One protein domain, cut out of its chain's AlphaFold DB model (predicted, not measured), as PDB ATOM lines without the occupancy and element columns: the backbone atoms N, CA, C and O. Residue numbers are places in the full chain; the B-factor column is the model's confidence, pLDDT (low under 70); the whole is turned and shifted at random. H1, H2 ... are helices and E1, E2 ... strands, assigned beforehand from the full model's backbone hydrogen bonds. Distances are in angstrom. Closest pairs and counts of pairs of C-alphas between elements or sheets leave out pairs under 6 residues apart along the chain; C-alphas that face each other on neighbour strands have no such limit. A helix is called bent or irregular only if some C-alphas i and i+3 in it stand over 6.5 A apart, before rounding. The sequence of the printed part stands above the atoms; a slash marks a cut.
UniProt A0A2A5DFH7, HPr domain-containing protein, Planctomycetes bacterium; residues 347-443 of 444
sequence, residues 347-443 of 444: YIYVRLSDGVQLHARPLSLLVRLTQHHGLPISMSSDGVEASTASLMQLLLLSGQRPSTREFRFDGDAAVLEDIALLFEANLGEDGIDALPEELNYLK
ATOM      1  N   TYR A 347     271.487 337.728 395.230       95.75
ATOM      2  CA  TYR A 347     272.209 338.776 394.528       95.75
ATOM      3  C   TYR A 347     272.538 339.957 395.438       95.75
ATOM      4  O   TYR A 347     271.795 340.283 396.366       95.75
ATOM      5  N   ILE A 348     273.629 340.649 395.115       96.94
ATOM      6  CA  ILE A 348     274.018 341.913 395.747       96.94
ATOM      7  C   ILE A 348     274.331 342.971 394.690       96.94
ATOM      8  O   ILE A 348     274.736 342.655 393.571       96.94
ATOM      9  N   TYR A 349     274.172 344.239 395.064       96.12
ATOM     10  CA  TYR A 349     274.703 345.368 394.305       96.12
ATOM     11  C   TYR A 349     275.896 345.946 395.052       96.12
ATOM     12  O   TYR A 349     275.790 346.287 396.228       96.12
ATOM     13  N   VAL A 350     277.019 346.076 394.356       95.00
ATOM     14  CA  VAL A 350     278.241 346.678 394.895       95.00
ATOM     15  C   VAL A 350     278.675 347.838 394.021       95.00
ATOM     16  O   VAL A 350     278.487 347.843 392.798       95.00
ATOM     17  N   ARG A 351     279.268 348.844 394.661       92.88
ATOM     18  CA  ARG A 351     279.715 350.066 394.004       92.88
ATOM     19  C   ARG A 351     281.223 350.219 394.136       92.88
ATOM     20  O   ARG A 351     281.772 350.048 395.215       92.88
ATOM     21  N   LEU A 352     281.883 350.586 393.042       91.81
ATOM     22  CA  LEU A 352     283.290 350.972 393.049       91.81
ATOM     23  C   LEU A 352     283.480 352.295 393.787       91.81
ATOM     24  O   LEU A 352     282.848 353.297 393.432       91.81
ATOM     25  N   SER A 353     284.423 352.309 394.723       88.94
ATOM     26  CA  SER A 353     284.915 353.523 395.367       88.94
ATOM     27  C   SER A 353     285.507 354.514 394.363       88.94
ATOM     28  O   SER A 353     285.955 354.155 393.262       88.94
ATOM     29  N   ASP A 354     285.524 355.788 394.748       84.31
ATOM     30  CA  ASP A 354     286.120 356.846 393.940       84.31
ATOM     31  C   ASP A 354     287.621 356.590 393.745       84.31
ATOM     32  O   ASP A 354     288.352 356.287 394.682       84.31
ATOM     33  N   GLY A 355     288.087 356.690 392.498       82.75
ATOM     34  CA  GLY A 355     289.486 356.431 392.131       82.75
ATOM     35  C   GLY A 355     289.816 354.976 391.774       82.75
ATOM     36  O   GLY A 355     290.780 354.762 391.045       82.75
ATOM     37  N   VAL A 356     288.990 353.997 392.159       85.38
ATOM     38  CA  VAL A 356     289.194 352.578 391.804       85.38
ATOM     39  C   VAL A 356     288.706 352.300 390.374       85.38
ATOM     40  O   VAL A 356     287.683 352.846 389.941       85.38
ATOM     41  N   GLN A 357     289.434 351.463 389.626       87.38
ATOM     42  CA  GLN A 357     289.083 351.023 388.267       87.38
ATOM     43  C   GLN A 357     289.191 349.499 388.123       87.38
ATOM     44  O   GLN A 357     290.117 348.881 388.636       87.38
ATOM     45  N   LEU A 358     288.288 348.884 387.353       89.31
ATOM     46  CA  LEU A 358     288.296 347.440 387.080       89.31
ATOM     47  C   LEU A 358     289.273 347.067 385.954       89.31
ATOM     48  O   LEU A 358     288.873 346.724 384.837       89.31
ATOM     49  N   HIS A 359     290.567 347.133 386.256       89.19
ATOM     50  CA  HIS A 359     291.629 346.583 385.412       89.19
ATOM     51  C   HIS A 359     292.036 345.174 385.868       89.19
ATOM     52  O   HIS A 359     291.457 344.586 386.778       89.19
ATOM     53  N   ALA A 360     293.067 344.614 385.231       87.88
ATOM     54  CA  ALA A 360     293.458 343.217 385.403       87.88
ATOM     55  C   ALA A 360     293.717 342.783 386.860       87.88
ATOM     56  O   ALA A 360     293.460 341.631 387.187       87.88
ATOM     57  N   ARG A 361     294.197 343.673 387.740       90.38
ATOM     58  CA  ARG A 361     294.549 343.325 389.128       90.38
ATOM     59  C   ARG A 361     293.302 343.145 390.013       90.38
ATOM     60  O   ARG A 361     293.125 342.020 390.478       90.38
ATOM     61  N   PRO A 362     292.407 344.137 390.182       91.12
ATOM     62  CA  PRO A 362     291.131 343.951 390.880       91.12
ATOM     63  C   PRO A 362     290.320 342.767 390.349       91.12
ATOM     64  O   PRO A 362     289.827 341.936 391.110       91.12
ATOM     65  N   LEU A 363     290.266 342.619 389.021       94.12
ATOM     66  CA  LEU A 363     289.559 341.506 388.389       94.12
ATOM     67  C   LEU A 363     290.220 340.151 388.666       94.12
ATOM     68  O   LEU A 363     289.523 339.152 388.819       94.12
ATOM     69  N   SER A 364     291.550 340.090 388.781       92.81
ATOM     70  CA  SER A 364     292.234 338.850 389.158       92.81
ATOM     71  C   SER A 364     291.918 338.406 390.589       92.81
ATOM     72  O   SER A 364     291.888 337.203 390.838       92.81
ATOM     73  N   LEU A 365     291.629 339.336 391.511       93.38
ATOM     74  CA  LEU A 365     291.180 338.995 392.865       93.38
ATOM     75  C   LEU A 365     289.769 338.405 392.852       93.38
ATOM     76  O   LEU A 365     289.549 337.397 393.512       93.38
ATOM     77  N   LEU A 366     288.854 338.943 392.038       93.94
ATOM     78  CA  LEU A 366     287.525 338.345 391.836       93.94
ATOM     79  C   LEU A 366     287.618 336.931 391.247       93.94
ATOM     80  O   LEU A 366     286.927 336.019 391.702       93.94
ATOM     81  N   VAL A 367     288.516 336.722 390.279       93.44
ATOM     82  CA  VAL A 367     288.774 335.389 389.713       93.44
ATOM     83  C   VAL A 367     289.325 334.445 390.781       93.44
ATOM     84  O   VAL A 367     288.837 333.326 390.901       93.44
ATOM     85  N   ARG A 368     290.304 334.884 391.583       90.56
ATOM     86  CA  ARG A 368     290.876 334.088 392.682       90.56
ATOM     87  C   ARG A 368     289.844 333.760 393.758       90.56
ATOM     88  O   ARG A 368     289.825 332.629 394.224       90.56
ATOM     89  N   LEU A 369     288.973 334.704 394.111       91.94
ATOM     90  CA  LEU A 369     287.867 334.506 395.051       91.94
ATOM     91  C   LEU A 369     286.898 333.450 394.520       91.94
ATOM     92  O   LEU A 369     286.594 332.474 395.203       91.94
ATOM     93  N   THR A 370     286.500 333.579 393.255       90.12
ATOM     94  CA  THR A 370     285.618 332.607 392.592       90.12
ATOM     95  C   THR A 370     286.267 331.224 392.523       90.12
ATOM     96  O   THR A 370     285.617 330.218 392.783       90.12
ATOM     97  N   GLN A 371     287.562 331.149 392.203       86.81
ATOM     98  CA  GLN A 371     288.322 329.895 392.171       86.81
ATOM     99  C   GLN A 371     288.491 329.282 393.558       86.81
ATOM    100  O   GLN A 371     288.433 328.059 393.680       86.81
ATOM    101  N   HIS A 372     288.695 330.120 394.579       86.94
ATOM    102  CA  HIS A 372     288.769 329.683 395.961       86.94
ATOM    103  C   HIS A 372     287.465 328.999 396.328       86.94
ATOM    104  O   HIS A 372     287.503 327.824 396.655       86.94
ATOM    105  N   HIS A 373     286.325 329.680 396.196       86.75
ATOM    106  CA  HIS A 373     285.015 329.133 396.561       86.75
ATOM    107  C   HIS A 373     284.559 327.987 395.660       86.75
ATOM    108  O   HIS A 373     283.958 327.029 396.140       86.75
ATOM    109  N   GLY A 374     284.908 328.041 394.376       87.00
ATOM    110  CA  GLY A 374     284.593 327.025 393.375       87.00
ATOM    111  C   GLY A 374     283.099 326.883 393.086       87.00
ATOM    112  O   GLY A 374     282.680 325.830 392.605       87.00
ATOM    113  N   LEU A 375     282.318 327.928 393.364       89.88
ATOM    114  CA  LEU A 375     280.906 328.061 393.016       89.88
ATOM    115  C   LEU A 375     280.748 329.076 391.872       89.88
ATOM    116  O   LEU A 375     281.565 329.995 391.757       89.88
ATOM    117  N   PRO A 376     279.758 328.894 390.980       89.00
ATOM    118  CA  PRO A 376     279.525 329.827 389.889       89.00
ATOM    119  C   PRO A 376     279.017 331.165 390.436       89.00
ATOM    120  O   PRO A 376     278.116 331.202 391.267       89.00
ATOM    121  N   ILE A 377     279.593 332.257 389.942       93.94
ATOM    122  CA  ILE A 377     279.146 333.619 390.230       93.94
ATOM    123  C   ILE A 377     279.136 334.369 388.903       93.94
ATOM    124  O   ILE A 377     280.060 334.227 388.081       93.94
ATOM    125  N   SER A 378     278.100 335.166 388.686       95.31
ATOM    126  CA  SER A 378     278.053 336.099 387.572       95.31
ATOM    127  C   SER A 378     278.078 337.538 388.059       95.31
ATOM    128  O   SER A 378     277.643 337.876 389.156       95.31
ATOM    129  N   MET A 379     278.682 338.383 387.236       95.81
ATOM    130  CA  MET A 379     278.766 339.819 387.407       95.81
ATOM    131  C   MET A 379     278.051 340.453 386.223       95.81
ATOM    132  O   MET A 379     278.368 340.143 385.073       95.81
ATOM    133  N   SER A 380     277.114 341.355 386.485       94.12
ATOM    134  CA  SER A 380     276.357 342.031 385.441       94.12
ATOM    135  C   SER A 380     276.290 343.545 385.624       94.12
ATOM    136  O   SER A 380     276.350 344.086 386.731       94.12
ATOM    137  N   SER A 381     276.198 344.248 384.494       90.00
ATOM    138  CA  SER A 381     275.966 345.691 384.422       90.00
ATOM    139  C   SER A 381     275.215 346.042 383.141       90.00
ATOM    140  O   SER A 381     275.581 345.574 382.063       90.00
ATOM    141  N   ASP A 382     274.160 346.858 383.254       81.25
ATOM    142  CA  ASP A 382     273.352 347.352 382.128       81.25
ATOM    143  C   ASP A 382     272.934 346.252 381.126       81.25
ATOM    144  O   ASP A 382     272.924 346.457 379.910       81.25
ATOM    145  N   GLY A 383     272.609 345.059 381.638       78.44
ATOM    146  CA  GLY A 383     272.168 343.905 380.846       78.44
ATOM    147  C   GLY A 383     273.280 343.080 380.184       78.44
ATOM    148  O   GLY A 383     272.966 342.152 379.444       78.44
ATOM    149  N   VAL A 384     274.558 343.385 380.434       87.06
ATOM    150  CA  VAL A 384     275.702 342.546 380.033       87.06
ATOM    151  C   VAL A 384     276.141 341.708 381.228       87.06
ATOM    152  O   VAL A 384     276.358 342.257 382.305       87.06
ATOM    153  N   GLU A 385     276.293 340.402 381.033       92.25
ATOM    154  CA  GLU A 385     276.692 339.439 382.062       92.25
ATOM    155  C   GLU A 385     278.067 338.834 381.742       92.25
ATOM    156  O   GLU A 385     278.398 338.569 380.584       92.25
ATOM    157  N   ALA A 386     278.874 338.615 382.778       93.62
ATOM    158  CA  ALA A 386     280.173 337.966 382.712       93.62
ATOM    159  C   ALA A 386     280.331 336.975 383.869       93.62
ATOM    160  O   ALA A 386     280.002 337.281 385.012       93.62
ATOM    161  N   SER A 387     280.904 335.805 383.598       94.00
ATOM    162  CA  SER A 387     281.332 334.889 384.653       94.00
ATOM    163  C   SER A 387     282.564 335.445 385.361       94.00
ATOM    164  O   SER A 387     283.572 335.767 384.722       94.00
ATOM    165  N   THR A 388     282.529 335.476 386.690       93.56
ATOM    166  CA  THR A 388     283.668 335.925 387.501       93.56
ATOM    167  C   THR A 388     284.845 334.947 387.472       93.56
ATOM    168  O   THR A 388     285.964 335.321 387.814       93.56
ATOM    169  N   ALA A 389     284.640 333.713 386.998       90.50
ATOM    170  CA  ALA A 389     285.708 332.740 386.782       90.50
ATOM    171  C   ALA A 389     286.569 333.062 385.541       90.50
ATOM    172  O   ALA A 389     287.630 332.461 385.353       90.50
ATOM    173  N   SER A 390     286.135 333.999 384.686       93.75
ATOM    174  CA  SER A 390     286.811 334.359 383.439       93.75
ATOM    175  C   SER A 390     287.327 335.795 383.464       93.75
ATOM    176  O   SER A 390     286.591 336.747 383.201       93.75
ATOM    177  N   LEU A 391     288.640 335.953 383.671       94.50
ATOM    178  CA  LEU A 391     289.304 337.262 383.612       94.50
ATOM    179  C   LEU A 391     289.019 337.996 382.292       94.50
ATOM    180  O   LEU A 391     288.855 339.212 382.282       94.50
ATOM    181  N   MET A 392     288.936 337.263 381.177       93.50
ATOM    182  CA  MET A 392     288.663 337.856 379.870       93.50
ATOM    183  C   MET A 392     287.235 338.404 379.771       93.50
ATOM    184  O   MET A 392     287.054 339.514 379.283       93.50
ATOM    185  N   GLN A 393     286.223 337.672 380.255       94.31
ATOM    186  CA  GLN A 393     284.844 338.179 380.249       94.31
ATOM    187  C   GLN A 393     284.704 339.412 381.144       94.31
ATOM    188  O   GLN A 393     284.075 340.386 380.744       94.31
ATOM    189  N   LEU A 394     285.364 339.408 382.305       93.69
ATOM    190  CA  LEU A 394     285.388 340.558 383.203       93.69
ATOM    191  C   LEU A 394     286.071 341.786 382.576       93.69
ATOM    192  O   LEU A 394     285.545 342.892 382.674       93.69
ATOM    193  N   LEU A 395     287.210 341.603 381.898       92.69
ATOM    194  CA  LEU A 395     287.907 342.680 381.181       92.69
ATOM    195  C   LEU A 395     287.082 343.227 380.011       92.69
ATOM    196  O   LEU A 395     287.107 344.425 379.742       92.69
ATOM    197  N   LEU A 396     286.357 342.359 379.303       91.56
ATOM    198  CA  LEU A 396     285.441 342.776 378.243       91.56
ATOM    199  C   LEU A 396     284.283 343.595 378.817       91.56
ATOM    200  O   LEU A 396     283.988 344.663 378.284       91.56
ATOM    201  N   LEU A 397     283.675 343.137 379.913       90.69
ATOM    202  CA  LEU A 397     282.598 343.851 380.596       90.69
ATOM    203  C   LEU A 397     283.074 345.226 381.090       90.69
ATOM    204  O   LEU A 397     282.415 346.231 380.816       90.69
ATOM    205  N   SER A 398     284.247 345.305 381.733       88.94
ATOM    206  CA  SER A 398     284.793 346.580 382.218       88.94
ATOM    207  C   SER A 398     285.232 347.513 381.082       88.94
ATOM    208  O   SER A 398     284.983 348.717 381.135       88.94
ATOM    209  N   GLY A 399     285.828 346.967 380.017       86.56
ATOM    210  CA  GLY A 399     286.290 347.730 378.857       86.56
ATOM    211  C   GLY A 399     285.160 348.283 377.987       86.56
ATOM    212  O   GLY A 399     285.280 349.387 377.456       86.56
ATOM    213  N   GLN A 400     284.044 347.559 377.857       86.44
ATOM    214  CA  GLN A 400     282.855 348.047 377.147       86.44
ATOM    215  C   GLN A 400     282.141 349.171 377.906       86.44
ATOM    216  O   GLN A 400     281.424 349.968 377.295       86.44
ATOM    217  N   ARG A 401     282.318 349.238 379.231       80.19
ATOM    218  CA  ARG A 401     281.572 350.130 380.127       80.19
ATOM    219  C   ARG A 401     282.490 350.819 381.156       80.19
ATOM    220  O   ARG A 401     282.323 350.633 382.359       80.19
ATOM    221  N   PRO A 402     283.427 351.683 380.721       79.50
ATOM    222  CA  PRO A 402     284.436 352.274 381.608       79.50
ATOM    223  C   PRO A 402     283.869 353.277 382.629       79.50
ATOM    224  O   PRO A 402     284.541 353.616 383.601       79.50
ATOM    225  N   SER A 403     282.651 353.784 382.410       82.69
ATOM    226  CA  SER A 403     281.967 354.716 383.315       82.69
ATOM    227  C   SER A 403     281.084 354.029 384.357       82.69
ATOM    228  O   SER A 403     280.594 354.707 385.262       82.69
ATOM    229  N   THR A 404     280.851 352.721 384.237       86.75
ATOM    230  CA  THR A 404     280.014 351.983 385.183       86.75
ATOM    231  C   THR A 404     280.705 351.904 386.536       86.75
ATOM    232  O   THR A 404     281.870 351.523 386.646       86.75
ATOM    233  N   ARG A 405     279.957 352.263 387.581       89.38
ATOM    234  CA  ARG A 405     280.417 352.211 388.974       89.38
ATOM    235  C   ARG A 405     279.645 351.209 389.820       89.38
ATOM    236  O   ARG A 405     280.130 350.890 390.892       89.38
ATOM    237  N   GLU A 406     278.489 350.738 389.370       92.69
ATOM    238  CA  GLU A 406     277.626 349.812 390.107       92.69
ATOM    239  C   GLU A 406     277.484 348.507 389.327       92.69
ATOM    240  O   GLU A 406     277.286 348.518 388.108       92.69
ATOM    241  N   PHE A 407     277.614 347.393 390.039       94.75
ATOM    242  CA  PHE A 407     277.582 346.054 389.476       94.75
ATOM    243  C   PHE A 407     276.685 345.174 390.322       94.75
ATOM    244  O   PHE A 407     276.704 345.252 391.551       94.75
ATOM    245  N   ARG A 408     275.922 344.321 389.647       95.75
ATOM    246  CA  ARG A 408     275.159 343.259 390.285       95.75
ATOM    247  C   ARG A 408     275.986 341.983 390.255       95.75
ATOM    248  O   ARG A 408     276.539 341.649 389.207       95.75
ATOM    249  N   PHE A 409     276.058 341.294 391.382       96.94
ATOM    250  CA  PHE A 409     276.608 339.947 391.460       96.94
ATOM    251  C   PHE A 409     275.503 338.974 391.841       96.94
ATOM    252  O   PHE A 409     274.732 339.266 392.752       96.94
ATOM    253  N   ASP A 410     275.455 337.839 391.154       95.69
ATOM    254  CA  ASP A 410     274.501 336.756 391.375       95.69
ATOM    255  C   ASP A 410     275.283 335.479 391.715       95.69
ATOM    256  O   ASP A 410     276.253 335.138 391.028       95.69
ATOM    257  N   GLY A 411     274.902 334.788 392.790       92.69
ATOM    258  CA  GLY A 411     275.617 333.610 393.283       92.69
ATOM    259  C   GLY A 411     275.213 333.199 394.698       92.69
ATOM    260  O   GLY A 411     274.190 333.643 395.217       92.69
ATOM    261  N   ASP A 412     276.030 332.344 395.311       91.88
ATOM    262  CA  ASP A 412     275.843 331.884 396.691       91.88
ATOM    263  C   ASP A 412     276.029 333.017 397.713       91.88
ATOM    264  O   ASP A 412     277.015 333.756 397.635       91.88
ATOM    265  N   ALA A 413     275.129 333.118 398.693       89.75
ATOM    266  CA  ALA A 413     275.124 334.172 399.707       89.75
ATOM    267  C   ALA A 413     276.481 334.362 400.414       89.75
ATOM    268  O   ALA A 413     276.979 335.486 400.467       89.75
ATOM    269  N   ALA A 414     277.124 333.281 400.871       86.88
ATOM    270  CA  ALA A 414     278.400 333.370 401.589       86.88
ATOM    271  C   ALA A 414     279.537 333.875 400.685       86.88
ATOM    272  O   ALA A 414     280.430 334.603 401.114       86.88
ATOM    273  N   VAL A 415     279.499 333.525 399.399       90.94
ATOM    274  CA  VAL A 415     280.493 334.009 398.437       90.94
ATOM    275  C   VAL A 415     280.254 335.476 398.076       90.94
ATOM    276  O   VAL A 415     281.205 336.230 397.854       90.94
ATOM    277  N   LEU A 416     278.991 335.900 398.025       94.31
ATOM    278  CA  LEU A 416     278.627 337.296 397.802       94.31
ATOM    279  C   LEU A 416     279.039 338.189 398.985       94.31
ATOM    280  O   LEU A 416     279.474 339.315 398.748       94.31
ATOM    281  N   GLU A 417     278.997 337.694 400.224       92.81
ATOM    282  CA  GLU A 417     279.547 338.400 401.395       92.81
ATOM    283  C   GLU A 417     281.047 338.695 401.232       92.81
ATOM    284  O   GLU A 417     281.474 339.841 401.382       92.81
ATOM    285  N   ASP A 418     281.841 337.706 400.811       93.56
ATOM    286  CA  ASP A 418     283.269 337.897 400.522       93.56
ATOM    287  C   ASP A 418     283.505 338.900 399.378       93.56
ATOM    288  O   ASP A 418     284.465 339.678 399.407       93.56
ATOM    289  N   ILE A 419     282.636 338.914 398.360       94.88
ATOM    290  CA  ILE A 419     282.692 339.921 397.290       94.88
ATOM    291  C   ILE A 419     282.410 341.312 397.856       94.88
ATOM    292  O   ILE A 419     283.143 342.245 397.531       94.88
ATOM    293  N   ALA A 420     281.394 341.467 398.705       95.56
ATOM    294  CA  ALA A 420     281.095 342.743 399.345       95.56
ATOM    295  C   ALA A 420     282.304 343.250 400.149       95.56
ATOM    296  O   ALA A 420     282.750 344.376 399.919       95.56
ATOM    297  N   LEU A 421     282.915 342.392 400.974       94.38
ATOM    298  CA  LEU A 421     284.135 342.710 401.729       94.38
ATOM    299  C   LEU A 421     285.306 343.105 400.819       94.38
ATOM    300  O   LEU A 421     286.047 344.044 401.113       94.38
ATOM    301  N   LEU A 422     285.478 342.420 399.684       94.50
ATOM    302  CA  LEU A 422     286.532 342.747 398.728       94.50
ATOM    303  C   LEU A 422     286.315 344.136 398.105       94.50
ATOM    304  O   LEU A 422     287.285 344.866 397.888       94.50
ATOM    305  N   PHE A 423     285.064 344.519 397.826       94.44
ATOM    306  CA  PHE A 423     284.719 345.857 397.336       94.44
ATOM    307  C   PHE A 423     284.893 346.933 398.417       94.44
ATOM    308  O   PHE A 423     285.420 348.003 398.109       94.44
ATOM    309  N   GLU A 424     284.529 346.648 399.669       92.50
ATOM    310  CA  GLU A 424     284.776 347.534 400.817       92.50
ATOM    311  C   GLU A 424     286.277 347.784 401.038       92.50
ATOM    312  O   GLU A 424     286.684 348.905 401.339       92.50
ATOM    313  N   ALA A 425     287.114 346.774 400.787       92.19
ATOM    314  CA  ALA A 425     288.574 346.864 400.820       92.19
ATOM    315  C   ALA A 425     289.196 347.391 399.506       92.19
ATOM    316  O   ALA A 425     290.345 347.073 399.178       92.19
ATOM    317  N   ASN A 426     288.435 348.161 398.716       91.69
ATOM    318  CA  ASN A 426     288.868 348.787 397.461       91.69
ATOM    319  C   ASN A 426     289.522 347.812 396.465       91.69
ATOM    320  O   ASN A 426     290.433 348.182 395.723       91.69
ATOM    321  N   LEU A 427     289.075 346.552 396.447       91.38
ATOM    322  CA  LEU A 427     289.587 345.494 395.575       91.38
ATOM    323  C   LEU A 427     291.118 345.324 395.669       91.38
ATOM    324  O   LEU A 427     291.783 345.034 394.671       91.38
ATOM    325  N   GLY A 428     291.698 345.539 396.857       87.81
ATOM    326  CA  GLY A 428     293.133 345.373 397.108       87.81
ATOM    327  C   GLY A 428     294.039 346.429 396.455       87.81
ATOM    328  O   GLY A 428     295.258 346.209 396.354       87.81
ATOM    329  N   GLU A 429     293.479 347.557 396.005       89.25
ATOM    330  CA  GLU A 429     294.247 348.706 395.499       89.25
ATOM    331  C   GLU A 429     295.023 349.419 396.618       89.25
ATOM    332  O   GLU A 429     296.150 349.859 396.390       89.25
ATOM    333  N   ASP A 430     294.513 349.400 397.853       85.38
ATOM    334  CA  ASP A 430     295.216 349.913 399.043       85.38
ATOM    335  C   ASP A 430     296.367 348.998 399.520       85.38
ATOM    336  O   ASP A 430     297.045 349.278 400.510       85.38
ATOM    337  N   GLY A 431     296.623 347.907 398.791       84.44
ATOM    338  CA  GLY A 431     297.623 346.892 399.107       84.44
ATOM    339  C   GLY A 431     296.980 345.566 399.500       84.44
ATOM    340  O   GLY A 431     295.956 345.526 400.175       84.44
ATOM    341  N   ILE A 432     297.593 344.452 399.089       83.44
ATOM    342  CA  ILE A 432     297.040 343.118 399.366       83.44
ATOM    343  C   ILE A 432     297.035 342.801 400.868       83.44
ATOM    344  O   ILE A 432     296.155 342.092 401.338       83.44
ATOM    345  N   ASP A 433     297.965 343.385 401.629       85.75
ATOM    346  CA  ASP A 433     298.061 343.227 403.083       85.75
ATOM    347  C   ASP A 433     296.927 343.936 403.837       85.75
ATOM    348  O   ASP A 433     296.609 343.530 404.953       85.75
ATOM    349  N   ALA A 434     296.296 344.941 403.215       87.50
ATOM    350  CA  ALA A 434     295.174 345.694 403.775       87.50
ATOM    351  C   ALA A 434     293.829 344.957 403.655       87.50
ATOM    352  O   ALA A 434     292.823 345.438 404.172       87.50
ATOM    353  N   LEU A 435     293.799 343.798 402.984       89.44
ATOM    354  CA  LEU A 435     292.597 342.973 402.914       89.44
ATOM    355  C   LEU A 435     292.216 342.436 404.306       89.44
ATOM    356  O   LEU A 435     293.121 342.035 405.057       89.44
ATOM    357  N   PRO A 436     290.904 342.375 404.607       90.06
ATOM    358  CA  PRO A 436     290.380 341.855 405.867       90.06
ATOM    359  C   PRO A 436     290.803 340.395 406.093       90.06
ATOM    360  O   PRO A 436     291.180 339.689 405.151       90.06
ATOM    361  N   GLU A 437     290.800 339.948 407.353       86.69
ATOM    362  CA  GLU A 437     291.331 338.629 407.729       86.69
ATOM    363  C   GLU A 437     290.568 337.482 407.056       86.69
ATOM    364  O   GLU A 437     291.162 336.468 406.682       86.69
ATOM    365  N   GLU A 438     289.276 337.688 406.831       86.75
ATOM    366  CA  GLU A 438     288.350 336.817 406.118       86.75
ATOM    367  C   GLU A 438     288.842 336.520 404.689       86.75
ATOM    368  O   GLU A 438     288.722 335.398 404.205       86.75
ATOM    369  N   LEU A 439     289.521 337.481 404.047       89.31
ATOM    370  CA  LEU A 439     290.047 337.375 402.681       89.31
ATOM    371  C   LEU A 439     291.542 337.010 402.621       89.31
ATOM    372  O   LEU A 439     292.173 337.112 401.564       89.31
ATOM    373  N   ASN A 440     292.142 336.551 403.726       86.00
ATOM    374  CA  ASN A 440     293.567 336.194 403.780       86.00
ATOM    375  C   ASN A 440     293.979 335.128 402.749       86.00
ATOM    376  O   ASN A 440     295.135 335.099 402.323       86.00
ATOM    377  N   TYR A 441     293.055 334.271 402.309       84.62
ATOM    378  CA  TYR A 441     293.324 333.269 401.276       84.62
ATOM    379  C   TYR A 441     293.671 333.886 399.908       84.62
ATOM    380  O   TYR A 441     294.304 333.222 399.088       84.62
ATOM    381  N   LEU A 442     293.321 335.155 399.657       86.44
ATOM    382  CA  LEU A 442     293.682 335.876 398.431       86.44
ATOM    383  C   LEU A 442     295.139 336.362 398.417       86.44
ATOM    384  O   LEU A 442     295.652 336.686 397.341       86.44
ATOM    385  N   LYS A 443     295.801 336.396 399.584       81.31
ATOM    386  CA  LYS A 443     297.199 336.834 399.756       81.31
ATOM    387  C   LYS A 443     298.222 335.785 399.285       81.31
ATOM    388  O   LYS A 443     299.409 336.095 399.229       81.31
TER     389      LYS A 443
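This is residues 347 to 443 of the 444 residues of the protein "HPr domain-containing protein" of Planctomycetes bacterium (UniProt A0A2A5DFH7). A four-stranded antiparallel sheet has helices H2 and H3 over one face, at its two ends, while H1 packs on both of them and H4 packs on H1 and H3 at the end of the domain away from E3. The other face of the sheet is bare of named helices. The printed part has 97 residues with four named helices and four named strands, along the chain E1 H1 E2 E3 H2 E4 H3 H4, and the sheet's order is E1 E4 E2 E3. The class is mixed, helices and strands; the whole is compact, with a radius of gyration of the C-alphas of 12.0 A and spans of 33 by 29 by 21 A.

In the sheet, E1 is residues 347 to 351, 13.6 A long, starting at C-alpha 347 (272.209, 338.776, 394.528). E4 is residues 406 to 412, 19.2 A; E2 is 378 to 381, 10.3 A; E3 is 384 to 387, 10.6 A. H2 is residues 391 to 400, 14.1 A, and H3 is 413 to 424, 16.5 A. H1, residues 360 to 373, measures 19.9 A and begins at C-alpha 360 (293.458, 343.217, 385.403). H4, residues 437 to 443, is 10.1 A long and ends at C-alpha 443 (297.199, 336.834, 399.756); it is irregular, with C-alphas 438 and 441 7.8 A apart.

From edge strand E1 to edge strand E3 the strands' lines turn by 75 degrees. E1 and E4 are antiparallel at 149 degrees, with N 350 and O 407 within hydrogen-bond range at 2.9 A. E4 and E2 are antiparallel at 159 degrees, with N 380 and O 408 at 2.8 A. E2 and E3 form a hairpin at 157 degrees, with N 379 and O 386 at 2.8 A. E1, H1, E2 and E3, H2, E4 are split strand-helix-strand units, two strands running the same way with another strand between them, both with right-handed crossovers. H2 and H3 make two layers with the sheet, on the same face: H2 is over E3 at a height over the sheet of 8.4 A, and H3 is over E1 and E4 at 8.8 A, both along the strands. The closest C-alphas of E3 and H2 are Ala 386 and Gln 393, 5.3 A; of E1 and H3, Val 350 and Ala 420, 6.6 A. H1 only grazes the sheet, with residues 366 to 373, but is the hub, touching three helices. It touches H2 at a steep tilt of 44 degrees, opposite ways, the closest C-alphas being Leu 363 and Leu 391, 6.4 A. H3 touches it with residues 415 to 419 alone, at a shallow tilt of 25 degrees, opposite ways; the closest C-alphas are His 373 and Val 415, 6.9 A. H1 touches H4 at a steep tilt of 68 degrees, only just short of about perpendicular, the closest C-alphas being Arg 368 and Leu 442, 6.6 A. H3 and H4 only just touch, with 3 pairs of C-alphas within 8 A, made by residues 418 to 422 of H3 alone; the closest are Asp 418 and Leu 439, 7.1 A. The helix packing is mostly crossed, one of four touching pairs being at a shallow tilt. H2 and H3 are apart, and H4 is not on the sheet. Every O i to N i+4 pair is within hydrogen-bond range in H1, H2 and H3; in H4 it is 0 of 3, with 3 of 4 O i to N i+3 pairs within range.

The two C-alphas farthest apart are those of Gly 383 and Asp 433, 34.1 A. The printed part has no cut. The link from H3 to H4, residues 425 to 436, is long. The mean pLDDT of the printed part is 90.2, and no printed residue is under 70.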